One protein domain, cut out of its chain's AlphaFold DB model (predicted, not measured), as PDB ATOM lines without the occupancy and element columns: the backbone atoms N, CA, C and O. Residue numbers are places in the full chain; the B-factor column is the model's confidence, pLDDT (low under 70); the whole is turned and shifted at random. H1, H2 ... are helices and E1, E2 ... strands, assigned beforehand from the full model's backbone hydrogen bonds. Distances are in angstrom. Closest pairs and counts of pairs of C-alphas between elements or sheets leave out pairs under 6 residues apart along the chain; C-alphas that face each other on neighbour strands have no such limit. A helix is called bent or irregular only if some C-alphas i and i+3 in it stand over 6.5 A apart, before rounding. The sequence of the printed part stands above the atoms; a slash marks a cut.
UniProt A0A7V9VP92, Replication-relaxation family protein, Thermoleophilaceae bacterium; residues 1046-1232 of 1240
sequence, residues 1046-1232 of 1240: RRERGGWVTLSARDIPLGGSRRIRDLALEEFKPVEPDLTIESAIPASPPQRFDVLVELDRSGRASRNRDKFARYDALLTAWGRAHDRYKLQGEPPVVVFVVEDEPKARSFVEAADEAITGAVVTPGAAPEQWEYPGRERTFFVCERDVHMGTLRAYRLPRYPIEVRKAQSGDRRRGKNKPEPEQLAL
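What this domain is: This is residues 1046 to 1232 of the 1240 residues of the protein "Replication-relaxation family protein" of Thermoleophilaceae bacterium (UniProt A0A7V9VP92). A strongly twisted sheet of six strands has H1 and H3 packed over one face, while the small sheet E3 and E7 packs on the later residues of H1. The hairpin E1 and E2 lies far out at one end, where residues 1048 to 1053 stick out, and the stretch between E9 and E10 takes H6 and H7 away from the sheet, where residues 1216 to 1221 stick out. The 187 printed residues have seven named helices and ten named strands, in the order E1 E2 E3 E4 E5 H1 H2 E6 H3 E7 H4 E8 H5 E9 H6 H7 E10, of mixed class. The large sheet, in order E4 E5 E6 E8 E9 E10, is mixed; the whole is compact, with a radius of gyration of the C-alphas of 17.2 A and spans of 51 by 41 by 36 A.

Where its parts are: Find C-alpha 1046 at (-9.238, 47.606, 25.540), where E1 (1046 to 1048) begins; E2 (1051 to 1054), E3 (1067 to 1069), E4 (1083 to 1088) and E5 (1096 to 1103, 22.8 A) follow. From C-alpha 1109 at (-40.312, 45.290, 11.080), H1 runs 29.2 A to 1129; it is irregular, with C-alphas 1124 and 1127 7.4 A apart. Next come H2 (1131 to 1136), E6 (1141 to 1146), H3 (1149 to 1162, 19.7 A), E7 (1166 to 1168), H4 (1180 to 1183), E8 (1185 to 1189), H5 (1190 to 1194), E9 (1199 to 1202), H6 (1208 to 1215), H7 (1220 to 1223) and E10 (1228 to 1231), ending at (-34.010, 24.036, 7.900).

How they stand to each other: In the large sheet, look for N 1085 and O 1099 at 2.8 A in the antiparallel hairpin E4 and E5, and N 1102 and O 1143 at 2.9 A between parallel E5 and E6. E5, H1, H2 and E6 make a strand-helix-strand unit, parallel neighbour strands joined through helices, with a right-handed crossover. H1, H2 and H3 form two layers with the sheet, helices on one face; H1 is over E6 at a height of 9.7 A, H3 over E8 at 9.1 A. H1 touches H3 with residues 1109 to 1117 alone, closest at C-alphas 1109 and 1155, 4.9 A, at a steep tilt of 56 degrees. Every O i to N i+4 pair is within hydrogen-bond range in H2, H5 and H6, against 10 of 17 in H1 and 9 of 10 in H3; H4 and H7 are too short for one.

The domain as a whole: The farthest C-alphas, Gly 1050 and Arg 1219, are 55.5 A apart, and the printed part has no cut. The links E2 to E3, E3 to E4 and E7 to H4 are long. Mean pLDDT of the printed part is 84.8; residues 1049 to 1051, 1107 and 1215 to 1224 are under 70.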
ATOM      1  N   ARG A1046     -10.680  47.587  25.286       82.56
ATOM      2  CA  ARG A1046      -9.238  47.606  25.540       82.56
ATOM      3  C   ARG A1046      -8.917  48.711  26.540       82.56
ATOM      4  O   ARG A1046      -9.532  49.772  26.527       82.56
ATOM      5  N   ARG A1047      -7.922  48.482  27.397       76.12
ATOM      6  CA  ARG A1047      -7.410  49.506  28.314       76.12
ATOM      7  C   ARG A1047      -6.392  50.398  27.601       76.12
ATOM      8  O   ARG A1047      -5.421  49.888  27.043       76.12
ATOM      9  N   GLU A1048      -6.584  51.713  27.646       78.06
ATOM     10  CA  GLU A1048      -5.704  52.693  26.998       78.06
ATOM     11  C   GLU A1048      -5.594  53.981  27.828       78.06
ATOM     12  O   GLU A1048      -6.593  54.508  28.307       78.06
ATOM     13  N   ARG A1049      -4.355  54.455  28.049       52.75
ATOM     14  CA  ARG A1049      -3.990  55.696  28.777       52.75
ATOM     15  C   ARG A1049      -4.799  56.001  30.059       52.75
ATOM     16  O   ARG A1049      -4.999  57.156  30.411       52.75
ATOM     17  N   GLY A1050      -5.214  54.961  30.785       58.44
ATOM     18  CA  GLY A1050      -5.946  55.053  32.057       58.44
ATOM     19  C   GLY A1050      -7.433  54.690  31.976       58.44
ATOM     20  O   GLY A1050      -7.986  54.260  32.987       58.44
ATOM     21  N   GLY A1051      -8.055  54.774  30.797       64.94
ATOM     22  CA  GLY A1051      -9.457  54.416  30.565       64.94
ATOM     23  C   GLY A1051      -9.660  53.029  29.945       64.94
ATOM     24  O   GLY A1051      -8.702  52.330  29.600       64.94
ATOM     25  N   TRP A1052     -10.929  52.653  29.783       75.50
ATOM     26  CA  TRP A1052     -11.373  51.566  28.907       75.50
ATOM     27  C   TRP A1052     -12.012  52.172  27.656       75.50
ATOM     28  O   TRP A1052     -12.839  53.073  27.767       75.50
ATOM     29  N   VAL A1053     -11.634  51.671  26.483       81.31
ATOM     30  CA  VAL A1053     -12.118  52.116  25.172       81.31
ATOM     31  C   VAL A1053     -12.714  50.911  24.449       81.31
ATOM     32  O   VAL A1053     -12.081  49.856  24.371       81.31
ATOM     33  N   THR A1054     -13.938  51.037  23.943       82.00
ATOM     34  CA  THR A1054     -14.575  50.004  23.112       82.00
ATOM     35  C   THR A1054     -13.795  49.831  21.810       82.00
ATOM     36  O   THR A1054     -13.392  50.821  21.205       82.00
ATOM     37  N   LEU A1055     -13.570  48.591  21.364       85.00
ATOM     38  CA  LEU A1055     -12.896  48.351  20.082       85.00
ATOM     39  C   LEU A1055     -13.720  48.904  18.907       85.00
ATOM     40  O   LEU A1055     -14.945  48.837  18.932       85.00
ATOM     41  N   SER A1056     -13.058  49.390  17.855       85.56
ATOM     42  CA  SER A1056     -13.697  49.755  16.585       85.56
ATOM     43  C   SER A1056     -13.596  48.620  15.558       85.56
ATOM     44  O   SER A1056     -12.861  47.647  15.741       85.56
ATOM     45  N   ALA A1057     -14.259  48.766  14.405       85.19
ATOM     46  CA  ALA A1057     -14.118  47.839  13.276       85.19
ATOM     47  C   ALA A1057     -12.689  47.750  12.699       85.19
ATOM     48  O   ALA A1057     -12.393  46.813  11.957       85.19
ATOM     49  N   ARG A1058     -11.794  48.691  13.039       83.62
ATOM     50  CA  ARG A1058     -10.374  48.666  12.642       83.62
ATOM     51  C   ARG A1058      -9.502  47.835  13.586       83.62
ATOM     52  O   ARG A1058      -8.434  47.400  13.171       83.62
ATOM     53  N   ASP A1059      -9.960  47.600  14.814       84.44
ATOM     54  CA  ASP A1059      -9.214  46.888  15.863       84.44
ATOM     55  C   ASP A1059      -9.530  45.381  15.911       84.44
ATOM     56  O   ASP A1059      -8.969  44.643  16.722       84.44
ATOM     57  N   ILE A1060     -10.445  44.908  15.058       88.19
ATOM     58  CA  ILE A1060     -10.842  43.499  14.992       88.19
ATOM     59  C   ILE A1060      -9.781  42.691  14.222       88.19
ATOM     60  O   ILE A1060      -9.530  42.981  13.049       88.19
ATOM     61  N   PRO A1061      -9.177  41.647  14.820       81.12
ATOM     62  CA  PRO A1061      -8.194  40.815  14.134       81.12
ATOM     63  C   PRO A1061      -8.879  39.882  13.123       81.12
ATOM     64  O   PRO A1061      -9.633  38.987  13.499       81.12
ATOM     65  N   LEU A1062      -8.600  40.088  11.833       81.38
ATOM     66  CA  LEU A1062      -9.173  39.312  10.717       81.38
ATOM     67  C   LEU A1062      -8.159  38.402  10.000       81.38
ATOM     68  O   LEU A1062      -8.559  37.511   9.254       81.38
ATOM     69  N   GLY A1063      -6.860  38.624  10.222       74.19
ATOM     70  CA  GLY A1063      -5.772  37.916   9.542       74.19
ATOM     71  C   GLY A1063      -5.482  38.428   8.122       74.19
ATOM     72  O   GLY A1063      -6.371  38.854   7.384       74.19
ATOM     73  N   GLY A1064      -4.206  38.382   7.730       78.06
ATOM     74  CA  GLY A1064      -3.752  38.827   6.409       78.06
ATOM     75  C   GLY A1064      -4.087  40.295   6.113       78.06
ATOM     76  O   GLY A1064      -3.984  41.159   6.979       78.06
ATOM     77  N   SER A1065      -4.491  40.576   4.874       83.00
ATOM     78  CA  SER A1065      -4.860  41.918   4.396       83.00
ATOM     79  C   SER A1065      -6.343  42.278   4.598       83.00
ATOM     80  O   SER A1065      -6.766  43.362   4.181       83.00
ATOM     81  N   ARG A1066      -7.137  41.382   5.205       90.38
ATOM     82  CA  ARG A1066      -8.606  41.454   5.282       90.38
ATOM     83  C   ARG A1066      -9.098  42.605   6.167       90.38
ATOM     84  O   ARG A1066      -8.438  42.976   7.135       90.38
ATOM     85  N   ARG A1067     -10.262  43.180   5.840       90.44
ATOM     86  CA  ARG A1067     -10.863  44.332   6.548       90.44
ATOM     87  C   ARG A1067     -12.383  44.196   6.650       90.44
ATOM     88  O   ARG A1067     -12.997  43.573   5.794       90.44
ATOM     89  N   ILE A1068     -12.996  44.815   7.655       92.62
ATOM     90  CA  ILE A1068     -14.454  45.013   7.696       92.62
ATOM     91  C   ILE A1068     -14.823  46.242   6.857       92.62
ATOM     92  O   ILE A1068     -14.086  47.234   6.845       92.62
ATOM     93  N   ARG A1069     -15.969  46.181   6.175       89.75
ATOM     94  CA  ARG A1069     -16.618  47.312   5.501       89.75
ATOM     95  C   ARG A1069     -18.133  47.289   5.689       89.75
ATOM     96  O   ARG A1069     -18.694  46.292   6.135       89.75
ATOM     97  N   ASP A1070     -18.746  48.418   5.343       89.38
ATOM     98  CA  ASP A1070     -20.173  48.583   5.053       89.38
ATOM     99  C   ASP A1070     -21.131  48.194   6.197       89.38
ATOM    100  O   ASP A1070     -22.304  47.912   5.977       89.38
ATOM    101  N   LEU A1071     -20.649  48.233   7.444       90.94
ATOM    102  CA  LEU A1071     -21.490  48.154   8.640       90.94
ATOM    103  C   LEU A1071     -22.382  49.395   8.765       90.94
ATOM    104  O   LEU A1071     -21.892  50.521   8.712       90.94
ATOM    105  N   ALA A1072     -23.664  49.182   9.062       86.88
ATOM    106  CA  ALA A1072     -24.626  50.252   9.340       86.88
ATOM    107  C   ALA A1072     -24.470  50.913  10.735       86.88
ATOM    108  O   ALA A1072     -25.228  51.819  11.077       86.88
ATOM    109  N   LEU A1073     -23.505  50.468  11.554       85.12
ATOM    110  CA  LEU A1073     -23.137  51.086  12.834       85.12
ATOM    111  C   LEU A1073     -21.707  51.629  12.792       85.12
ATOM    112  O   LEU A1073     -20.762  50.882  12.545       85.12
ATOM    113  N   GLU A1074     -21.562  52.908  13.141       76.44
ATOM    114  CA  GLU A1074     -20.270  53.577  13.342       76.44
ATOM    115  C   GLU A1074     -19.579  53.112  14.639       76.44
ATOM    116  O   GLU A1074     -18.364  52.911  14.665       76.44
ATOM    117  N   GLU A1075     -20.363  52.870  15.696       84.31
ATOM    118  CA  GLU A1075     -19.903  52.402  17.010       84.31
ATOM    119  C   GLU A1075     -20.581  51.090  17.424       84.31
ATOM    120  O   GLU A1075     -21.778  50.877  17.199       84.31
ATOM    121  N   PHE A1076     -19.833  50.210  18.094       91.81
ATOM    122  CA  PHE A1076     -20.369  48.945  18.592       91.81
ATOM    123  C   PHE A1076     -21.201  49.132  19.863       91.81
ATOM    124  O   PHE A1076     -20.765  49.734  20.843       91.81
ATOM    125  N   LYS A1077     -22.400  48.543  19.857       90.50
ATOM    126  CA  LYS A1077     -23.400  48.609  20.933       90.50
ATOM    127  C   LYS A1077     -23.731  47.196  21.439       90.50
ATOM    128  O   LYS A1077     -23.636  46.250  20.656       90.50
ATOM    129  N   PRO A1078     -24.139  47.028  22.712       92.44
ATOM    130  CA  PRO A1078     -24.544  45.729  23.244       92.44
ATOM    131  C   PRO A1078     -25.814  45.187  22.573       92.44
ATOM    132  O   PRO A1078     -26.686  45.955  22.146       92.44
ATOM    133  N   VAL A1079     -25.918  43.856  22.539       93.38
ATOM    134  CA  VAL A1079     -27.121  43.114  22.127       93.38
ATOM    135  C   VAL A1079     -27.795  42.467  23.336       93.38
ATOM    136  O   VAL A1079     -27.135  42.041  24.286       93.38
ATOM    137  N   GLU A1080     -29.122  42.404  23.289       91.75
ATOM    138  CA  GLU A1080     -30.003  41.984  24.387       91.75
ATOM    139  C   GLU A1080     -31.052  40.997  23.847       91.75
ATOM    140  O   GLU A1080     -32.221  41.364  23.726       91.75
ATOM    141  N   PRO A1081     -30.642  39.770  23.464       93.88
ATOM    142  CA  PRO A1081     -31.577  38.754  22.990       93.88
ATOM    143  C   PRO A1081     -32.551  38.350  24.105       93.88
ATOM    144  O   PRO A1081     -32.173  38.296  25.277       93.88
ATOM    145  N   ASP A1082     -33.782  37.988  23.741       92.25
ATOM    146  CA  ASP A1082     -34.745  37.433  24.697       92.25
ATOM    147  C   ASP A1082     -34.257  36.088  25.270       92.25
ATOM    148  O   ASP A1082     -34.506  35.789  26.442       92.25
ATOM    149  N   LEU A1083     -33.528  35.297  24.465       93.19
ATOM    150  CA  LEU A1083     -32.893  34.036  24.866       93.19
ATOM    151  C   LEU A1083     -31.515  33.843  24.218       93.19
ATOM    152  O   LEU A1083     -31.325  34.139  23.040       93.19
ATOM    153  N   THR A1084     -30.602  33.198  24.944       92.81
ATOM    154  CA  THR A1084     -29.312  32.710  24.428       92.81
ATOM    155  C   THR A1084     -29.212  31.206  24.667       92.81
ATOM    156  O   THR A1084     -29.173  30.769  25.816       92.81
ATOM    157  N   ILE A1085     -29.174  30.394  23.607       91.06
ATOM    158  CA  ILE A1085     -29.186  28.922  23.675       91.06
ATOM    159  C   ILE A1085     -27.817  28.370  23.259       91.06
ATOM    160  O   ILE A1085     -27.463  28.398  22.081       91.06
ATOM    161  N   GLU A1086     -27.054  27.820  24.204       89.19
ATOM    162  CA  GLU A1086     -25.777  27.161  23.915       89.19
ATOM    163  C   GLU A1086     -26.030  25.792  23.268       89.19
ATOM    164  O   GLU A1086     -26.548  24.862  23.899       89.19
ATOM    165  N   SER A1087     -25.629  25.665  22.006       86.75
ATOM    166  CA  SER A1087     -25.768  24.463  21.185       86.75
ATOM    167  C   SER A1087     -24.398  23.855  20.885       86.75
ATOM    168  O   SER A1087     -23.417  24.573  20.705       86.75
ATOM    169  N   ALA A1088     -24.303  22.522  20.824       84.62
ATOM    170  CA  ALA A1088     -23.058  21.843  20.460       84.62
ATOM    171  C   ALA A1088     -23.276  20.614  19.570       84.62
ATOM    172  O   ALA A1088     -23.990  19.667  19.932       84.62
ATOM    173  N   ILE A1089     -22.599  20.628  18.424       79.69
ATOM    174  CA  ILE A1089     -22.662  19.622  17.364       79.69
ATOM    175  C   ILE A1089     -21.808  18.413  17.773       79.69
ATOM    176  O   ILE A1089     -20.681  18.595  18.241       79.69
ATOM    177  N   PRO A1090     -22.284  17.168  17.573       72.06
ATOM    178  CA  PRO A1090     -21.444  15.978  17.663       72.06
ATOM    179  C   PRO A1090     -20.376  15.976  16.553       72.06
ATOM    180  O   PRO A1090     -20.605  15.507  15.437       72.06
ATOM    181  N   ALA A1091     -19.217  16.535  16.881       72.44
ATOM    182  CA  ALA A1091     -17.993  16.567  16.088       72.44
ATOM    183  C   ALA A1091     -16.796  16.229  17.002       72.44
ATOM    184  O   ALA A1091     -16.960  16.109  18.219       72.44
ATOM    185  N   SER A1092     -15.603  16.067  16.427       70.44
ATOM    186  CA  SER A1092     -14.364  15.838  17.181       70.44
ATOM    187  C   SER A1092     -13.295  16.850  16.741       70.44
ATOM    188  O   SER A1092     -12.782  16.703  15.631       70.44
ATOM    189  N   PRO A1093     -12.977  17.879  17.553       73.38
ATOM    190  CA  PRO A1093     -13.651  18.269  18.799       73.38
ATOM    191  C   PRO A1093     -15.102  18.762  18.567       73.38
ATOM    192  O   PRO A1093     -15.458  19.128  17.446       73.38
ATOM    193  N   PRO A1094     -15.965  18.778  19.600       74.00
ATOM    194  CA  PRO A1094     -17.356  19.208  19.462       74.00
ATOM    195  C   PRO A1094     -17.468  20.734  19.308       74.00
ATOM    196  O   PRO A1094     -17.268  21.477  20.270       74.00
ATOM    197  N   GLN A1095     -17.837  21.190  18.108       79.75
ATOM    198  CA  GLN A1095     -18.125  22.598  17.807       79.75
ATOM    199  C   GLN A1095     -19.294  23.107  18.668       79.75
ATOM    200  O   GLN A1095     -20.357  22.476  18.706       79.75
ATOM    201  N   ARG A1096     -19.109  24.252  19.339       85.81
ATOM    202  CA  ARG A1096     -20.139  24.935  20.139       85.81
ATOM    203  C   ARG A1096     -20.464  26.293  19.537       85.81
ATOM    204  O   ARG A1096     -19.557  26.964  19.075       85.81
ATOM    205  N   PHE A1097     -21.719  26.715  19.621       87.50
ATOM    206  CA  PHE A1097     -22.163  28.052  19.225       87.50
ATOM    207  C   PHE A1097     -23.398  28.461  20.034       87.50
ATOM    208  O   PHE A1097     -24.162  27.608  20.497       87.50
ATOM    209  N   ASP A1098     -23.617  29.764  20.185       91.12
ATOM    210  CA  ASP A1098     -24.858  30.295  20.752       91.12
ATOM    211  C   ASP A1098     -25.896  30.547  19.649       91.12
ATOM    212  O   ASP A1098     -25.572  31.113  18.603       91.12
ATOM    213  N   VAL A1099     -27.159  30.199  19.904       92.38
ATOM    214  CA  VAL A1099     -28.315  30.706  19.152       92.38
ATOM    215  C   VAL A1099     -28.939  31.845  19.955       92.38
ATOM    216  O   VAL A1099     -29.425  31.627  21.065       92.38
ATOM    217  N   LEU A1100     -28.897  33.055  19.407       94.69
ATOM    218  CA  LEU A1100     -29.446  34.278  19.985       94.69
ATOM    219  C   LEU A1100     -30.845  34.494  19.402       94.69
ATOM    220  O   LEU A1100     -30.993  34.617  18.186       94.69
ATOM    221  N   VAL A1101     -31.864  34.506  20.257       95.12
ATOM    222  CA  VAL A1101     -33.275  34.537  19.847       95.12
ATOM    223  C   VAL A1101     -33.888  35.891  20.172       95.12
ATOM    224  O   VAL A1101     -33.745  36.399  21.285       95.12
ATOM    225  N   GLU A1102     -34.601  36.448  19.201       94.75
ATOM    226  CA  GLU A1102     -35.302  37.727  19.274       94.75
ATOM    227  C   GLU A1102     -36.770  37.514  18.895       94.75
ATOM    228  O   GLU A1102     -37.053  37.109  17.768       94.75
ATOM    229  N   LEU A1103     -37.710  37.754  19.814       92.38
ATOM    230  CA  LEU A1103     -39.141  37.560  19.558       92.38
ATOM    231  C   LEU A1103     -39.813  38.893  19.199       92.38
ATOM    232  O   LEU A1103     -39.701  39.866  19.941       92.38
ATOM    233  N   ASP A1104     -40.584  38.942  18.110       88.00
ATOM    234  CA  ASP A1104     -41.432  40.101  17.805       88.00
ATOM    235  C   ASP A1104     -42.761  39.711  17.127       88.00
ATOM    236  O   ASP A1104     -42.864  39.541  15.911       88.00
ATOM    237  N   ARG A1105     -43.833  39.635  17.930       81.25
ATOM    238  CA  ARG A1105     -45.215  39.477  17.435       81.25
ATOM    239  C   ARG A1105     -45.862  40.803  16.989       81.25
ATOM    240  O   ARG A1105     -46.913  40.781  16.346       81.25
ATOM    241  N   SER A1106     -45.247  41.962  17.262       74.31
ATOM    242  CA  SER A1106     -45.834  43.298  17.034       74.31
ATOM    243  C   SER A1106     -45.982  43.694  15.560       74.31
ATOM    244  O   SER A1106     -46.671  44.669  15.258       74.31
ATOM    245  N   GLY A1107     -45.331  42.964  14.646       64.56
ATOM    246  CA  GLY A1107     -45.435  43.158  13.195       64.56
ATOM    247  C   GLY A1107     -44.767  44.427  12.654       64.56
ATOM    248  O   GLY A1107     -44.938  44.751  11.483       64.56
ATOM    249  N   ARG A1108     -44.002  45.165  13.469       77.25
ATOM    250  CA  ARG A1108     -43.388  46.448  13.085       77.25
ATOM    251  C   ARG A1108     -41.914  46.299  12.701       77.25
ATOM    252  O   ARG A1108     -41.043  46.845  13.373       77.25
ATOM    253  N   ALA A1109     -41.655  45.607  11.590       78.31
ATOM    254  CA  ALA A1109     -40.312  45.290  11.080       78.31
ATOM    255  C   ALA A1109     -39.324  46.475  11.098       78.31
ATOM    256  O   ALA A1109     -38.184  46.331  11.539       78.31
ATOM    257  N   SER A1110     -39.777  47.674  10.711       72.44
ATOM    258  CA  SER A1110     -38.966  48.901  10.682       72.44
ATOM    259  C   SER A1110     -38.364  49.301  12.037       72.44
ATOM    260  O   SER A1110     -37.305  49.928  12.068       72.44
ATOM    261  N   ARG A1111     -38.976  48.906  13.164       80.12
ATOM    262  CA  ARG A1111     -38.442  49.158  14.516       80.12
ATOM    263  C   ARG A1111     -37.208  48.324  14.843       80.12
ATOM    264  O   ARG A1111     -36.443  48.708  15.722       80.12
ATOM    265  N   ASN A1112     -36.990  47.221  14.130       86.44
ATOM    266  CA  ASN A1112     -35.867  46.323  14.365       86.44
ATOM    267  C   ASN A1112     -34.613  46.687  13.551       86.44
ATOM    268  O   ASN A1112     -33.589  46.047  13.749       86.44
ATOM    269  N   ARG A1113     -34.623  47.747  12.719       88.81
ATOM    270  CA  ARG A1113     -33.434  48.179  11.947       88.81
ATOM    271  C   ARG A1113     -32.184  48.412  12.818       88.81
ATOM    272  O   ARG A1113     -31.111  47.952  12.446       88.81
ATOM    273  N   ASP A1114     -32.306  49.039  13.997       90.75
ATOM    274  CA  ASP A1114     -31.165  49.199  14.927       90.75
ATOM    275  C   ASP A1114     -30.727  47.851  15.536       90.75
ATOM    276  O   ASP A1114     -29.531  47.605  15.663       90.75
ATOM    277  N   LYS A1115     -31.656  46.923  15.825       92.56
ATOM    278  CA  LYS A1115     -31.297  45.552  16.235       92.56
ATOM    279  C   LYS A1115     -30.541  44.816  15.127       92.56
ATOM    280  O   LYS A1115     -29.484  44.256  15.400       92.56
ATOM    281  N   PHE A1116     -31.035  44.850  13.888       95.19
ATOM    282  CA  PHE A1116     -30.379  44.235  12.730       95.19
ATOM    283  C   PHE A1116     -28.946  44.760  12.563       95.19
ATOM    284  O   PHE A1116     -28.020  43.959  12.469       95.19
ATOM    285  N   ALA A1117     -28.739  46.078  12.648       94.19
ATOM    286  CA  ALA A1117     -27.412  46.686  12.556       94.19
ATOM    287  C   ALA A1117     -26.477  46.302  13.730       94.19
ATOM    288  O   ALA A1117     -25.281  46.089  13.524       94.19
ATOM    289  N   ARG A1118     -27.000  46.141  14.959       95.44
ATOM    290  CA  ARG A1118     -26.226  45.617  16.106       95.44
ATOM    291  C   ARG A1118     -25.819  44.157  15.928       95.44
ATOM    292  O   ARG A1118     -24.678  43.806  16.235       95.44
ATOM    293  N   TYR A1119     -26.728  43.312  15.442       95.69
ATOM    294  CA  TYR A1119     -26.442  41.901  15.188       95.69
ATOM    295  C   TYR A1119     -25.497  41.709  13.999       95.69
ATOM    296  O   TYR A1119     -24.605  40.869  14.085       95.69
ATOM    297  N   ASP A1120     -25.591  42.532  12.954       96.12
ATOM    298  CA  ASP A1120     -24.588  42.590  11.886       96.12
ATOM    299  C   ASP A1120     -23.211  42.986  12.444       96.12
ATOM    300  O   ASP A1120     -22.234  42.269  12.246       96.12
ATOM    301  N   ALA A1121     -23.124  44.043  13.261       94.50
ATOM    302  CA  ALA A1121     -21.868  44.423  13.909       94.50
ATOM    303  C   ALA A1121     -21.270  43.297  14.781       94.50
ATOM    304  O   ALA A1121     -20.052  43.108  14.775       94.50
ATOM    305  N   LEU A1122     -22.096  42.511  15.483       94.75
ATOM    306  CA  LEU A1122     -21.653  41.320  16.220       94.75
ATOM    307  C   LEU A1122     -21.123  40.229  15.271       94.75
ATOM    308  O   LEU A1122     -19.991  39.770  15.437       94.75
ATOM    309  N   LEU A1123     -21.932  39.812  14.293       93.44
ATOM    310  CA  LEU A1123     -21.661  38.676  13.405       93.44
ATOM    311  C   LEU A1123     -20.526  38.954  12.412       93.44
ATOM    312  O   LEU A1123     -19.702  38.077  12.144       93.44
ATOM    313  N   THR A1124     -20.462  40.168  11.874       93.19
ATOM    314  CA  THR A1124     -19.492  40.606  10.863       93.19
ATOM    315  C   THR A1124     -18.205  41.142  11.495       93.19
ATOM    316  O   THR A1124     -17.126  40.916  10.949       93.19
ATOM    317  N   ALA A1125     -18.268  41.768  12.677       93.06
ATOM    318  CA  ALA A1125     -17.101  42.365  13.328       93.06
ATOM    319  C   ALA A1125     -16.823  41.822  14.739       93.06
ATOM    320  O   ALA A1125     -16.048  40.874  14.897       93.06
ATOM    321  N   TRP A1126     -17.385  42.444  15.776       92.19
ATOM    322  CA  TRP A1126     -16.812  42.396  17.126       92.19
ATOM    323  C   TRP A1126     -16.978  41.068  17.863       92.19
ATOM    324  O   TRP A1126     -16.220  40.806  18.799       92.19
ATOM    325  N   GLY A1127     -17.858  40.178  17.396       90.75
ATOM    326  CA  GLY A1127     -17.930  38.799  17.879       90.75
ATOM    327  C   GLY A1127     -16.596  38.058  17.751       90.75
ATOM    328  O   GLY A1127     -16.225  37.325  18.661       90.75
ATOM    329  N   ARG A1128     -15.804  38.338  16.702       88.06
ATOM    330  CA  ARG A1128     -14.448  37.775  16.509       88.06
ATOM    331  C   ARG A1128     -13.456  38.207  17.596       88.06
ATOM    332  O   ARG A1128     -12.516  37.479  17.906       88.06
ATOM    333  N   ALA A1129     -13.660  39.382  18.190       87.75
ATOM    334  CA  ALA A1129     -12.824  39.903  19.269       87.75
ATOM    335  C   ALA A1129     -13.354  39.563  20.677       87.75
ATOM    336  O   ALA A1129     -12.621  39.757  21.646       87.75
ATOM    337  N   HIS A1130     -14.571  39.027  20.804       90.38
ATOM    338  CA  HIS A1130     -15.210  38.699  22.079       90.38
ATOM    339  C   HIS A1130     -14.836  37.284  22.560       90.38
ATOM    340  O   HIS A1130     -15.032  36.292  21.854       90.38
ATOM    341  N   ASP A1131     -14.305  37.168  23.781       85.06
ATOM    342  CA  ASP A1131     -13.590  35.960  24.227       85.06
ATOM    343  C   ASP A1131     -14.461  34.698  24.314       85.06
ATOM    344  O   ASP A1131     -13.973  33.604  24.034       85.06
ATOM    345  N   ARG A1132     -15.769  34.830  24.593       86.00
ATOM    346  CA  ARG A1132     -16.711  33.692  24.557       86.00
ATOM    347  C   ARG A1132     -16.721  33.005  23.187       86.00
ATOM    348  O   ARG A1132     -16.715  31.779  23.134       86.00
ATOM    349  N   TYR A1133     -16.698  33.776  22.101       87.25
ATOM    350  CA  TYR A1133     -16.787  33.240  20.739       87.25
ATOM    351  C   TYR A1133     -15.432  32.750  20.223       87.25
ATOM    352  O   TYR A1133     -15.378  31.715  19.563       87.25
ATOM    353  N   LYS A1134     -14.320  33.377  20.645       82.56
ATOM    354  CA  LYS A1134     -12.969  32.806  20.461       82.56
ATOM    355  C   LYS A1134     -12.844  31.412  21.091       82.56
ATOM    356  O   LYS A1134     -12.256  30.526  20.483       82.56
ATOM    357  N   LEU A1135     -13.394  31.218  22.295       81.69
ATOM    358  CA  LEU A1135     -13.348  29.941  23.021       81.69
ATOM    359  C   LEU A1135     -14.344  28.897  22.493       81.69
ATOM    360  O   LEU A1135     -14.082  27.701  22.608       81.69
ATOM    361  N   GLN A1136     -15.477  29.323  21.930       80.81
ATOM    362  CA  GLN A1136     -16.440  28.432  21.269       80.81
ATOM    363  C   GLN A1136     -15.959  27.958  19.886       80.81
ATOM    364  O   GLN A1136     -16.277  26.838  19.486       80.81
ATOM    365  N   GLY A1137     -15.178  28.783  19.178       71.94
ATOM    366  CA  GLY A1137     -14.627  28.497  17.848       71.94
ATOM    367  C   GLY A1137     -15.570  28.824  16.682       71.94
ATOM    368  O   GLY A1137     -15.111  28.955  15.553       71.94
ATOM    369  N   GLU A1138     -16.863  29.019  16.953       78.38
ATOM    370  CA  GLU A1138     -17.891  29.388  15.975       78.38
ATOM    371  C   GLU A1138     -18.545  30.735  16.337       78.38
ATOM    372  O   GLU A1138     -18.853  30.978  17.509       78.38
ATOM    373  N   PRO A1139     -18.834  31.604  15.348       83.56
ATOM    374  CA  PRO A1139     -19.738  32.737  15.531       83.56
ATOM    375  C   PRO A1139     -21.148  32.304  15.973       83.56
ATOM    376  O   PRO A1139     -21.619  31.245  15.538       83.56
ATOM    377  N   PRO A1140     -21.869  33.135  16.751       91.62
ATOM    378  CA  PRO A1140     -23.260  32.870  17.095       91.62
ATOM    379  C   PRO A1140     -24.173  32.864  15.856       91.62
ATOM    380  O   PRO A1140     -23.806  33.320  14.772       91.62
ATOM    381  N   VAL A1141     -25.391  32.362  16.040       91.94
ATOM    382  CA  VAL A1141     -26.488  32.386  15.063       91.94
ATOM    383  C   VAL A1141     -27.608  33.261  15.617       91.94
ATOM    384  O   VAL A1141     -27.936  33.141  16.793       91.94
ATOM    385  N   VAL A1142     -28.211  34.121  14.797       94.81
ATOM    386  CA  VAL A1142     -29.299  35.024  15.214       94.81
ATOM    387  C   VAL A1142     -30.618  34.566  14.597       94.81
ATOM    388  O   VAL A1142     -30.682  34.300  13.397       94.81
ATOM    389  N   VAL A1143     -31.670  34.461  15.410       95.12
ATOM    390  CA  VAL A1143     -32.993  33.972  15.000       95.12
ATOM    391  C   VAL A1143     -34.078  34.951  15.439       95.12
ATOM    392  O   VAL A1143     -34.383  35.064  16.625       95.12
ATOM    393  N   PHE A1144     -34.696  35.621  14.468       95.12
ATOM    394  CA  PHE A1144     -35.887  36.437  14.675       95.12
ATOM    395  C   PHE A1144     -37.140  35.562  14.571       95.12
ATOM    396  O   PHE A1144     -37.448  35.010  13.511       95.12
ATOM    397  N   VAL A1145     -37.860  35.433  15.682       94.81
ATOM    398  CA  VAL A1145     -39.112  34.686  15.799       94.81
ATOM    399  C   VAL A1145     -40.275  35.658  15.637       94.81
ATOM    400  O   VAL A1145     -40.413  36.615  16.398       94.81
ATOM    401  N   VAL A1146     -41.126  35.404  14.648       92.88
ATOM    402  CA  VAL A1146     -42.332  36.191  14.360       92.88
ATOM    403  C   VAL A1146     -43.555  35.279  14.282       92.88
ATOM    404  O   VAL A1146     -43.440  34.059  14.304       92.88
ATOM    405  N   GLU A1147     -44.745  35.855  14.193       86.19
ATOM    406  CA  GLU A1147     -45.999  35.092  14.231       86.19
ATOM    407  C   GLU A1147     -46.346  34.363  12.917       86.19
ATOM    408  O   GLU A1147     -46.821  33.226  12.956       86.19
ATOM    409  N   ASP A1148     -46.102  34.991  11.760       85.38
ATOM    410  CA  ASP A1148     -46.633  34.564  10.455       85.38
ATOM    411  C   ASP A1148     -45.692  34.870   9.261       85.38
ATOM    412  O   ASP A1148     -44.736  35.642   9.383       85.38
ATOM    413  N   GLU A1149     -45.946  34.247   8.095       86.81
ATOM    414  CA  GLU A1149     -45.128  34.415   6.874       86.81
ATOM    415  C   GLU A1149     -45.096  35.872   6.367       86.81
ATOM    416  O   GLU A1149     -43.998  36.352   6.066       86.81
ATOM    417  N   PRO A1150     -46.223  36.617   6.284       87.38
ATOM    418  CA  PRO A1150     -46.201  38.042   5.943       87.38
ATOM    419  C   PRO A1150     -45.271  38.878   6.834       87.38
ATOM    420  O   PRO A1150     -44.456  39.645   6.312       87.38
ATOM    421  N   LYS A1151     -45.317  38.696   8.161       88.12
ATOM    422  CA  LYS A1151     -44.387  39.347   9.098       88.12
ATOM    423  C   LYS A1151     -42.952  38.890   8.852       88.12
ATOM    424  O   LYS A1151     -42.067  39.737   8.792       88.12
ATOM    425  N   ALA A1152     -42.708  37.598   8.628       89.44
ATOM    426  CA  ALA A1152     -41.365  37.083   8.348       89.44
ATOM    427  C   ALA A1152     -40.761  37.705   7.080       89.44
ATOM    428  O   ALA A1152     -39.596  38.096   7.080       89.44
ATOM    429  N   ARG A1153     -41.565  37.876   6.022       89.06
ATOM    430  CA  ARG A1153     -41.156  38.563   4.788       89.06
ATOM    431  C   ARG A1153     -40.893  40.049   5.008       89.06
ATOM    432  O   ARG A1153     -39.879  40.541   4.534       89.06
ATOM    433  N   SER A1154     -41.733  40.745   5.776       89.75
ATOM    434  CA  SER A1154     -41.503  42.157   6.117       89.75
ATOM    435  C   SER A1154     -40.228  42.360   6.953       89.75
ATOM    436  O   SER A1154     -39.505  43.336   6.758       89.75
ATOM    437  N   PHE A1155     -39.902  41.418   7.846       91.69
ATOM    438  CA  PHE A1155     -38.646  41.423   8.603       91.69
ATOM    439  C   PHE A1155     -37.433  41.112   7.712       91.69
ATOM    440  O   PHE A1155     -36.416  41.786   7.843       91.69
ATOM    441  N   VAL A1156     -37.555  40.171   6.766       92.06
ATOM    442  CA  VAL A1156     -36.546  39.926   5.718       92.06
ATOM    443  C   VAL A1156     -36.310  41.185   4.877       92.06
ATOM    444  O   VAL A1156     -35.159  41.550   4.678       92.06
ATOM    445  N   GLU A1157     -37.362  41.880   4.429       89.75
ATOM    446  CA  GLU A1157     -37.244  43.138   3.674       89.75
ATOM    447  C   GLU A1157     -36.519  44.223   4.494       89.75
ATOM    448  O   GLU A1157     -35.538  44.792   4.023       89.75
ATOM    449  N   ALA A1158     -36.912  44.447   5.752       90.62
ATOM    450  CA  ALA A1158     -36.284  45.454   6.614       90.62
ATOM    451  C   ALA A1158     -34.843  45.111   7.056       90.62
ATOM    452  O   ALA A1158     -34.075  46.013   7.402       90.62
ATOM    453  N   ALA A1159     -34.467  43.828   7.073       92.75
ATOM    454  CA  ALA A1159     -33.110  43.374   7.384       92.75
ATOM    455  C   ALA A1159     -32.205  43.303   6.140       92.75
ATOM    456  O   ALA A1159     -31.001  43.515   6.255       92.75
ATOM    457  N   ASP A1160     -32.765  43.084   4.948       91.56
ATOM    458  CA  ASP A1160     -32.048  43.167   3.670       91.56
ATOM    459  C   ASP A1160     -31.554  44.596   3.364       91.56
ATOM    460  O   ASP A1160     -30.553  44.764   2.670       91.56
ATOM    461  N   GLU A1161     -32.196  45.616   3.937       89.44
ATOM    462  CA  GLU A1161     -31.719  47.005   3.934       89.44
ATOM    463  C   GLU A1161     -30.675  47.302   5.030       89.44
ATOM    464  O   GLU A1161     -29.826  48.169   4.842       89.44
ATOM    465  N   ALA A1162     -30.758  46.634   6.189       91.25
ATOM    466  CA  ALA A1162     -30.036  47.020   7.411       91.25
ATOM    467  C   ALA A1162     -28.801  46.160   7.745       91.25
ATOM    468  O   ALA A1162     -27.971  46.578   8.551       91.25
ATOM    469  N   ILE A1163     -28.686  44.963   7.160       94.06
ATOM    470  CA  ILE A1163     -27.540  44.056   7.317       94.06
ATOM    471  C   ILE A1163     -26.683  44.160   6.053       94.06
ATOM    472  O   ILE A1163     -26.950  43.512   5.035       94.06
ATOM    473  N   THR A1164     -25.672  45.019   6.094       92.81
ATOM    474  CA  THR A1164     -24.842  45.398   4.936       92.81
ATOM    475  C   THR A1164     -23.364  45.058   5.115       92.81
ATOM    476  O   THR A1164     -22.623  45.061   4.135       92.81
ATOM    477  N   GLY A1165     -22.949  44.705   6.334       93.88
ATOM    478  CA  GLY A1165     -21.570  44.436   6.706       93.88
ATOM    479  C   GLY A1165     -20.911  43.308   5.916       93.88
ATOM    480  O   GLY A1165     -21.473  42.225   5.732       93.88
ATOM    481  N   ALA A1166     -19.662  43.552   5.515       94.31
ATOM    482  CA  ALA A1166     -18.831  42.614   4.772       94.31
ATOM    483  C   ALA A1166     -17.434  42.461   5.391       94.31
ATOM    484  O   ALA A1166     -16.864  43.422   5.917       94.31
ATOM    485  N   VAL A1167     -16.837  41.271   5.264       92.94
ATOM    486  CA  VAL A1167     -15.409  41.039   5.545       92.94
ATOM    487  C   VAL A1167     -14.662  40.889   4.222       92.94
ATOM    488  O   VAL A1167     -14.614  39.815   3.615       92.94
ATOM    489  N   VAL A1168     -14.067  41.991   3.776       93.06
ATOM    490  CA  VAL A1168     -13.497  42.158   2.438       93.06
ATOM    491  C   VAL A1168     -12.025  41.756   2.390       93.06
ATOM    492  O   VAL A1168     -11.256  42.006   3.325       93.06
ATOM    493  N   THR A1169     -11.613  41.185   1.263       90.00
ATOM    494  CA  THR A1169     -10.203  40.957   0.921       90.00
ATOM    495  C   THR A1169      -9.808  41.984  -0.147       90.00
ATOM    496  O   THR A1169     -10.482  42.051  -1.174       90.00
ATOM    497  N   PRO A1170      -8.769  42.818   0.054       84.06
ATOM    498  CA  PRO A1170      -8.372  43.822  -0.934       84.06
ATOM    499  C   PRO A1170      -8.086  43.211  -2.312       84.06
ATOM    500  O   PRO A1170      -7.352  42.233  -2.413       84.06
ATOM    501  N   GLY A1171      -8.668  43.797  -3.361       80.69
ATOM    502  CA  GLY A1171      -8.583  43.299  -4.740       80.69
ATOM    503  C   GLY A1171      -9.638  42.251  -5.121       80.69
ATOM    504  O   GLY A1171      -9.829  42.017  -6.309       80.69
ATOM    505  N   ALA A1172     -10.356  41.665  -4.157       87.31
ATOM    506  CA  ALA A1172     -11.484  40.777  -4.434       87.31
ATOM    507  C   ALA A1172     -12.752  41.581  -4.774       87.31
ATOM    508  O   ALA A1172     -13.023  42.618  -4.155       87.31
ATOM    509  N   ALA A1173     -13.540  41.092  -5.731       87.06
ATOM    510  CA  ALA A1173     -14.800  41.715  -6.143       87.06
ATOM    511  C   ALA A1173     -15.909  41.516  -5.077       87.06
ATOM    512  O   ALA A1173     -15.798  40.580  -4.280       87.06
ATOM    513  N   PRO A1174     -16.971  42.348  -5.021       87.38
ATOM    514  CA  PRO A1174     -18.006  42.263  -3.977       87.38
ATOM    515  C   PRO A1174     -18.686  40.890  -3.852       87.38
ATOM    516  O   PRO A1174     -19.076  40.466  -2.772       87.38
ATOM    517  N   GLU A1175     -18.761  40.135  -4.943       85.75
ATOM    518  CA  GLU A1175     -19.327  38.783  -5.009       85.75
ATOM    519  C   GLU A1175     -18.440  37.726  -4.323       85.75
ATOM    520  O   GLU A1175     -18.892  36.622  -4.010       85.75
ATOM    521  N   GLN A1176     -17.171  38.069  -4.090       87.38
ATOM    522  CA  GLN A1176     -16.150  37.262  -3.425       87.38
ATOM    523  C   GLN A1176     -15.962  37.658  -1.948       87.38
ATOM    524  O   GLN A1176     -15.129  37.064  -1.261       87.38
ATOM    525  N   TRP A1177     -16.691  38.663  -1.447       92.19
ATOM    526  CA  TRP A1177     -16.654  39.052  -0.035       92.19
ATOM    527  C   TRP A1177     -17.499  38.094   0.825       92.19
ATOM    528  O   TRP A1177     -18.467  37.488   0.361       92.19
ATOM    529  N   GLU A1178     -17.134  37.958   2.101       91.62
ATOM    530  CA  GLU A1178     -17.956  37.261   3.100       91.62
ATOM    531  C   GLU A1178     -18.975  38.238   3.702       91.62
ATOM    532  O   GLU A1178     -18.616  39.372   4.029       91.62
ATOM    533  N   TYR A1179     -20.209  37.776   3.934       93.25
ATOM    534  CA  TYR A1179     -21.298  38.568   4.530       93.25
ATOM    535  C   TYR A1179     -21.870  37.877   5.787       93.25
ATOM    536  O   TYR A1179     -23.008  37.397   5.766       93.25
ATOM    537  N   PRO A1180     -21.112  37.791   6.903       91.44
ATOM    538  CA  PRO A1180     -21.472  36.945   8.046       91.44
ATOM    539  C   PRO A1180     -22.821  37.299   8.681       91.44
ATOM    540  O   PRO A1180     -23.579  36.401   9.053       91.44
ATOM    541  N   GLY A1181     -23.151  38.596   8.754       92.56
ATOM    542  CA  GLY A1181     -24.455  39.075   9.216       92.56
ATOM    543  C   GLY A1181     -25.628  38.507   8.413       92.56
ATOM    544  O   GLY A1181     -26.661  38.173   8.992       92.56
ATOM    545  N   ARG A1182     -25.467  38.324   7.095       92.00
ATOM    546  CA  ARG A1182     -26.485  37.730   6.207       92.00
ATOM    547  C   ARG A1182     -26.502  36.212   6.282       92.00
ATOM    548  O   ARG A1182     -27.567  35.603   6.253       92.00
ATOM    549  N   GLU A1183     -25.327  35.602   6.386       89.38
ATOM    550  CA  GLU A1183     -25.175  34.149   6.344       89.38
ATOM    551  C   GLU A1183     -25.645  33.456   7.639       89.38
ATOM    552  O   GLU A1183     -26.094  32.307   7.561       89.38
ATOM    553  N   ARG A1184     -25.605  34.157   8.792       90.75
ATOM    554  CA  ARG A1184     -25.994  33.645  10.127       90.75
ATOM    555  C   ARG A1184     -27.194  34.353  10.799       90.75
ATOM    556  O   ARG A1184     -27.450  34.085  11.974       90.75
ATOM    557  N   THR A1185     -27.963  35.177  10.075       93.19
ATOM    558  CA  THR A1185     -29.265  35.715  10.543       93.19
ATOM    559  C   THR A1185     -30.437  35.016   9.852       93.19
ATOM    560  O   THR A1185     -30.490  34.941   8.623       93.19
ATOM    561  N   PHE A1186     -31.398  34.538  10.645       93.62
ATOM    562  CA  PHE A1186     -32.554  33.764  10.194       93.62
ATOM    563  C   PHE A1186     -33.878  34.316  10.738       93.62
ATOM    564  O   PHE A1186     -33.923  34.900  11.819       93.62
ATOM    565  N   PHE A1187     -34.965  34.068  10.009       93.94
ATOM    566  CA  PHE A1187     -36.332  34.470  10.353       93.94
ATOM    567  C   PHE A1187     -37.240  33.238  10.371       93.94
ATOM    568  O   PHE A1187     -37.232  32.454   9.420       93.94
ATOM    569  N   VAL A1188     -38.013  33.046  11.442       93.25
ATOM    570  CA  VAL A1188     -38.859  31.855  11.646       93.25
ATOM    571  C   VAL A1188     -40.258  32.228  12.125       93.25
ATOM    572  O   VAL A1188     -40.428  33.185  12.876       93.25
ATOM    573  N   CYS A1189     -41.261  31.437  11.739       91.31
ATOM    574  CA  CYS A1189     -42.584  31.513  12.357       91.31
ATOM    575  C   CYS A1189     -42.589  30.732  13.678       91.31
ATOM    576  O   CYS A1189     -42.207  29.562  13.708       91.31
ATOM    577  N   GLU A1190     -43.076  31.342  14.758       91.25
ATOM    578  CA  GLU A1190     -43.224  30.720  16.079       91.25
ATOM    579  C   GLU A1190     -44.019  29.410  15.981       91.25
ATOM    580  O   GLU A1190     -43.597  28.356  16.467       91.25
ATOM    581  N   ARG A1191     -45.141  29.465  15.252       87.31
ATOM    582  CA  ARG A1191     -46.046  28.340  15.023       87.31
ATOM    583  C   ARG A1191     -45.359  27.133  14.384       87.31
ATOM    584  O   ARG A1191     -45.676  26.010  14.766       87.31
ATOM    585  N   ASP A1192     -44.415  27.328  13.463       88.00
ATOM    586  CA  ASP A1192     -43.757  26.225  12.743       88.00
ATOM    587  C   ASP A1192     -42.956  25.318  13.687       88.00
ATOM    588  O   ASP A1192     -43.014  24.092  13.550       88.00
ATOM    589  N   VAL A1193     -42.299  25.904  14.696       89.12
ATOM    590  CA  VAL A1193     -41.562  25.167  15.737       89.12
ATOM    591  C   VAL A1193     -42.525  24.386  16.633       89.12
ATOM    592  O   VAL A1193     -42.262  23.235  16.975       89.12
ATOM    593  N   HIS A1194     -43.694  24.949  16.944       88.25
ATOM    594  CA  HIS A1194     -44.732  24.233  17.690       88.25
ATOM    595  C   HIS A1194     -45.378  23.099  16.877       88.25
ATOM    596  O   HIS A1194     -45.677  22.053  17.451       88.25
ATOM    597  N   MET A1195     -45.522  23.261  15.554       85.44
ATOM    598  CA  MET A1195     -45.934  22.209  14.606       85.44
ATOM    599  C   MET A1195     -44.857  21.125  14.386       85.44
ATOM    600  O   MET A1195     -45.078  20.185  13.629       85.44
ATOM    601  N   GLY A1196     -43.687  21.228  15.026       85.56
ATOM    602  CA  GLY A1196     -42.624  20.227  14.928       85.56
ATOM    603  C   GLY A1196     -41.649  20.423  13.762       85.56
ATOM    604  O   GLY A1196     -40.907  19.498  13.430       85.56
ATOM    605  N   THR A1197     -41.633  21.603  13.136       85.06
ATOM    606  CA  THR A1197     -40.775  21.921  11.983       85.06
ATOM    607  C   THR A1197     -39.784  23.040  12.305       85.06
ATOM    608  O   THR A1197     -40.101  23.990  13.009       85.06
ATOM    609  N   LEU A1198     -38.569  22.951  11.764       85.81
ATOM    610  CA  LEU A1198     -37.525  23.970  11.928       85.81
ATOM    611  C   LEU A1198     -37.345  24.794  10.641       85.81
ATOM    612  O   LEU A1198     -36.221  25.054  10.224       85.81
ATOM    613  N   ARG A1199     -38.440  25.165   9.964       87.56
ATOM    614  CA  ARG A1199     -38.371  25.992   8.746       87.56
ATOM    615  C   ARG A1199     -37.848  27.394   9.079       87.56
ATOM    616  O   ARG A1199     -38.243  27.975  10.088       87.56
ATOM    617  N   ALA A1200     -37.000  27.944   8.215       90.81
ATOM    618  CA  ALA A1200     -36.473  29.299   8.336       90.81
ATOM    619  C   ALA A1200     -36.273  29.969   6.971       90.81
ATOM    620  O   ALA A1200     -36.015  29.302   5.968       90.81
ATOM    621  N   TYR A1201     -36.329  31.300   6.975       91.81
ATOM    622  CA  TYR A1201     -35.824  32.162   5.912       91.81
ATOM    623  C   TYR A1201     -34.448  32.723   6.277       91.81
ATOM    624  O   TYR A1201     -34.233  33.150   7.410       91.81
ATOM    625  N   ARG A1202     -33.536  32.768   5.303       89.94
ATOM    626  CA  ARG A1202     -32.266  33.509   5.367       89.94
ATOM    627  C   ARG A1202     -32.292  34.674   4.376       89.94
ATOM    628  O   ARG A1202     -32.947  34.590   3.337       89.94
ATOM    629  N   LEU A1203     -31.572  35.751   4.694       89.88
ATOM    630  CA  LEU A1203     -31.379  36.873   3.772       89.88
ATOM    631  C   LEU A1203     -30.725  36.425   2.451       89.88
ATOM    632  O   LEU A1203     -29.896  35.511   2.458       89.88
ATOM    633  N   PRO A1204     -31.005  37.103   1.323       87.88
ATOM    634  CA  PRO A1204     -30.204  36.943   0.116       87.88
ATOM    635  C   PRO A1204     -28.723  37.184   0.425       87.88
ATOM    636  O   PRO A1204     -28.378  38.190   1.055       87.88
ATOM    637  N   ARG A1205     -27.854  36.273  -0.038       85.44
ATOM    638  CA  ARG A1205     -26.412  36.251   0.281       85.44
ATOM    639  C   ARG A1205     -25.725  37.603   0.076       85.44
ATOM    640  O   ARG A1205     -24.899  37.995   0.891       85.44
ATOM    641  N   TYR A1206     -26.081  38.303  -0.999       89.25
ATOM    642  CA  TYR A1206     -25.495  39.588  -1.364       89.25
ATOM    643  C   TYR A1206     -26.447  40.761  -1.043       89.25
ATOM    644  O   TYR A1206     -27.659  40.638  -1.281       89.25
ATOM    645  N   PRO A1207     -25.924  41.909  -0.565       88.94
ATOM    646  CA  PRO A1207     -26.688  43.147  -0.409       88.94
ATOM    647  C   PRO A1207     -27.362  43.628  -1.698       88.94
ATOM    648  O   PRO A1207     -26.968  43.253  -2.805       88.94
ATOM    649  N   ILE A1208     -28.359  44.504  -1.543       86.75
ATOM    650  CA  ILE A1208     -29.180  45.044  -2.638       86.75
ATOM    651  C   ILE A1208     -28.309  45.623  -3.769       86.75
ATOM    652  O   ILE A1208     -28.537  45.298  -4.932       86.75
ATOM    653  N   GLU A1209     -27.269  46.402  -3.453       83.25
ATOM    654  CA  GLU A1209     -26.396  47.017  -4.470       83.25
ATOM    655  C   GLU A1209     -25.547  46.000  -5.246       83.25
ATOM    656  O   GLU A1209     -25.375  46.135  -6.456       83.25
ATOM    657  N   VAL A1210     -25.097  44.925  -4.593       86.25
ATOM    658  CA  VAL A1210     -24.356  43.837  -5.255       86.25
ATOM    659  C   VAL A1210     -25.298  42.993  -6.124       86.25
ATOM    660  O   VAL A1210     -24.941  42.616  -7.238       86.25
ATOM    661  N   ARG A1211     -26.549  42.767  -5.691       85.62
ATOM    662  CA  ARG A1211     -27.570  42.106  -6.530       85.62
ATOM    663  C   ARG A1211     -27.980  42.956  -7.734       85.62
ATOM    664  O   ARG A1211     -28.140  42.405  -8.822       85.62
ATOM    665  N   LYS A1212     -28.093  44.281  -7.582       79.44
ATOM    666  CA  LYS A1212     -28.298  45.223  -8.699       79.44
ATOM    667  C   LYS A1212     -27.148  45.143  -9.709       79.44
ATOM    668  O   LYS A1212     -27.413  45.043 -10.905       79.44
ATOM    669  N   ALA A1213     -25.897  45.132  -9.236       76.62
ATOM    670  CA  ALA A1213     -24.708  45.018 -10.084       76.62
ATOM    671  C   ALA A1213     -24.678  43.702 -10.886       76.62
ATOM    672  O   ALA A1213     -24.452  43.732 -12.092       76.62
ATOM    673  N   GLN A1214     -24.994  42.567 -10.250       73.75
ATOM    674  CA  GLN A1214     -25.096  41.262 -10.920       73.75
ATOM    675  C   GLN A1214     -26.235  41.187 -11.950       73.75
ATOM    676  O   GLN A1214     -26.106  40.504 -12.962       73.75
ATOM    677  N   SER A1215     -27.370  41.839 -11.680       65.75
ATOM    678  CA  SER A1215     -28.612  41.603 -12.432       65.75
ATOM    679  C   SER A1215     -28.717  42.370 -13.751       65.75
ATOM    680  O   SER A1215     -29.550  42.012 -14.583       65.75
ATOM    681  N   GLY A1216     -27.948  43.453 -13.929       56.47
ATOM    682  CA  GLY A1216     -27.912  44.300 -15.138       56.47
ATOM    683  C   GLY A1216     -29.207  45.059 -15.495       56.47
ATOM    684  O   GLY A1216     -29.181  45.991 -16.297       56.47
ATOM    685  N   ASP A1217     -30.342  44.691 -14.899       46.00
ATOM    686  CA  ASP A1217     -31.691  45.136 -15.241       46.00
ATOM    687  C   ASP A1217     -32.241  46.118 -14.190       46.00
ATOM    688  O   ASP A1217     -32.320  45.814 -12.998       46.00
ATOM    689  N   ARG A1218     -32.657  47.312 -14.632       47.88
ATOM    690  CA  ARG A1218     -33.164  48.392 -13.765       47.88
ATOM    691  C   ARG A1218     -34.627  48.203 -13.316       47.88
ATOM    692  O   ARG A1218     -35.153  49.045 -12.589       47.88
ATOM    693  N   ARG A1219     -35.319  47.137 -13.733       48.69
ATOM    694  CA  ARG A1219     -36.746  46.918 -13.425       48.69
ATOM    695  C   ARG A1219     -36.981  46.591 -11.940       48.69
ATOM    696  O   ARG A1219     -36.612  45.519 -11.465       48.69
ATOM    697  N   ARG A1220     -37.702  47.483 -11.235       48.53
ATOM    698  CA  ARG A1220     -38.032  47.409  -9.786       48.53
ATOM    699  C   ARG A1220     -38.482  46.022  -9.286       48.53
ATOM    700  O   ARG A1220     -38.181  45.678  -8.148       48.53
ATOM    701  N   GLY A1221     -39.167  45.225 -10.112       45.81
ATOM    702  CA  GLY A1221     -39.693  43.908  -9.728       45.81
ATOM    703  C   GLY A1221     -38.644  42.842  -9.379       45.81
ATOM    704  O   GLY A1221     -38.914  42.016  -8.515       45.81
ATOM    705  N   LYS A1222     -37.447  42.863  -9.988       47.72
ATOM    706  CA  LYS A1222     -36.406  41.835  -9.764       47.72
ATOM    707  C   LYS A1222     -35.595  42.017  -8.472       47.72
ATOM    708  O   LYS A1222     -34.880  41.107  -8.075       47.72
ATOM    709  N   ASN A1223     -35.686  43.181  -7.825       57.53
ATOM    710  CA  ASN A1223     -34.779  43.554  -6.734       57.53
ATOM    711  C   ASN A1223     -35.308  43.238  -5.323       57.53
ATOM    712  O   ASN A1223     -34.564  43.412  -4.355       57.53
ATOM    713  N   LYS A1224     -36.552  42.752  -5.183       66.06
ATOM    714  CA  LYS A1224     -37.058  42.280  -3.884       66.06
ATOM    715  C   LYS A1224     -36.171  41.153  -3.329       66.06
ATOM    716  O   LYS A1224     -35.658  40.348  -4.109       66.06
ATOM    717  N   PRO A1225     -35.986  41.056  -2.003       71.31
ATOM    718  CA  PRO A1225     -35.375  39.878  -1.411       71.31
ATOM    719  C   PRO A1225     -36.333  38.690  -1.526       71.31
ATOM    720  O   PRO A1225     -37.337  38.614  -0.819       71.31
ATOM    721  N   GLU A1226     -36.004  37.734  -2.390       79.31
ATOM    722  CA  GLU A1226     -36.502  36.369  -2.241       79.31
ATOM    723  C   GLU A1226     -35.613  35.659  -1.206       79.31
ATOM    724  O   GLU A1226     -34.437  35.412  -1.491       79.31
ATOM    725  N   PRO A1227     -36.105  35.385   0.018       81.62
ATOM    726  CA  PRO A1227     -35.314  34.676   1.008       81.62
ATOM    727  C   PRO A1227     -35.119  33.216   0.608       81.62
ATOM    728  O   PRO A1227     -36.042  32.546   0.141       81.62
ATOM    729  N   GLU A1228     -33.932  32.693   0.890       83.69
ATOM    730  CA  GLU A1228     -33.672  31.260   0.829       83.69
ATOM    731  C   GLU A1228     -34.484  30.567   1.935       83.69
ATOM    732  O   GLU A1228     -34.419  30.991   3.093       83.69
ATOM    733  N   GLN A1229     -35.251  29.520   1.601       86.25
ATOM    734  CA  GLN A1229     -35.937  28.688   2.594       86.25
ATOM    735  C   GLN A1229     -35.117  27.434   2.906       86.25
ATOM    736  O   GLN A1229     -34.697  26.709   2.005       86.25
ATOM    737  N   LEU A1230     -34.919  27.172   4.194       87.38
ATOM    738  CA  LEU A1230     -34.020  26.144   4.716       87.38
ATOM    739  C   LEU A1230     -34.533  25.561   6.042       87.38
ATOM    740  O   LEU A1230     -35.505  26.049   6.622       87.38
ATOM    741  N   ALA A1231     -33.843  24.536   6.542       82.44
ATOM    742  CA  ALA A1231     -34.010  24.036   7.900       82.44
ATOM    743  C   ALA A1231     -32.993  24.709   8.836       82.44
ATOM    744  O   ALA A1231     -31.780  24.580   8.652       82.44
ATOM    745  N   LEU A1232     -33.486  25.402   9.861       75.69
ATOM    746  CA  LEU A1232     -32.678  25.876  10.979       75.69
ATOM    747  C   LEU A1232     -31.975  24.662  11.617       75.69
ATOM    748  O   LEU A1232     -32.614  23.657  11.921       75.69
TER     749      LEU A1232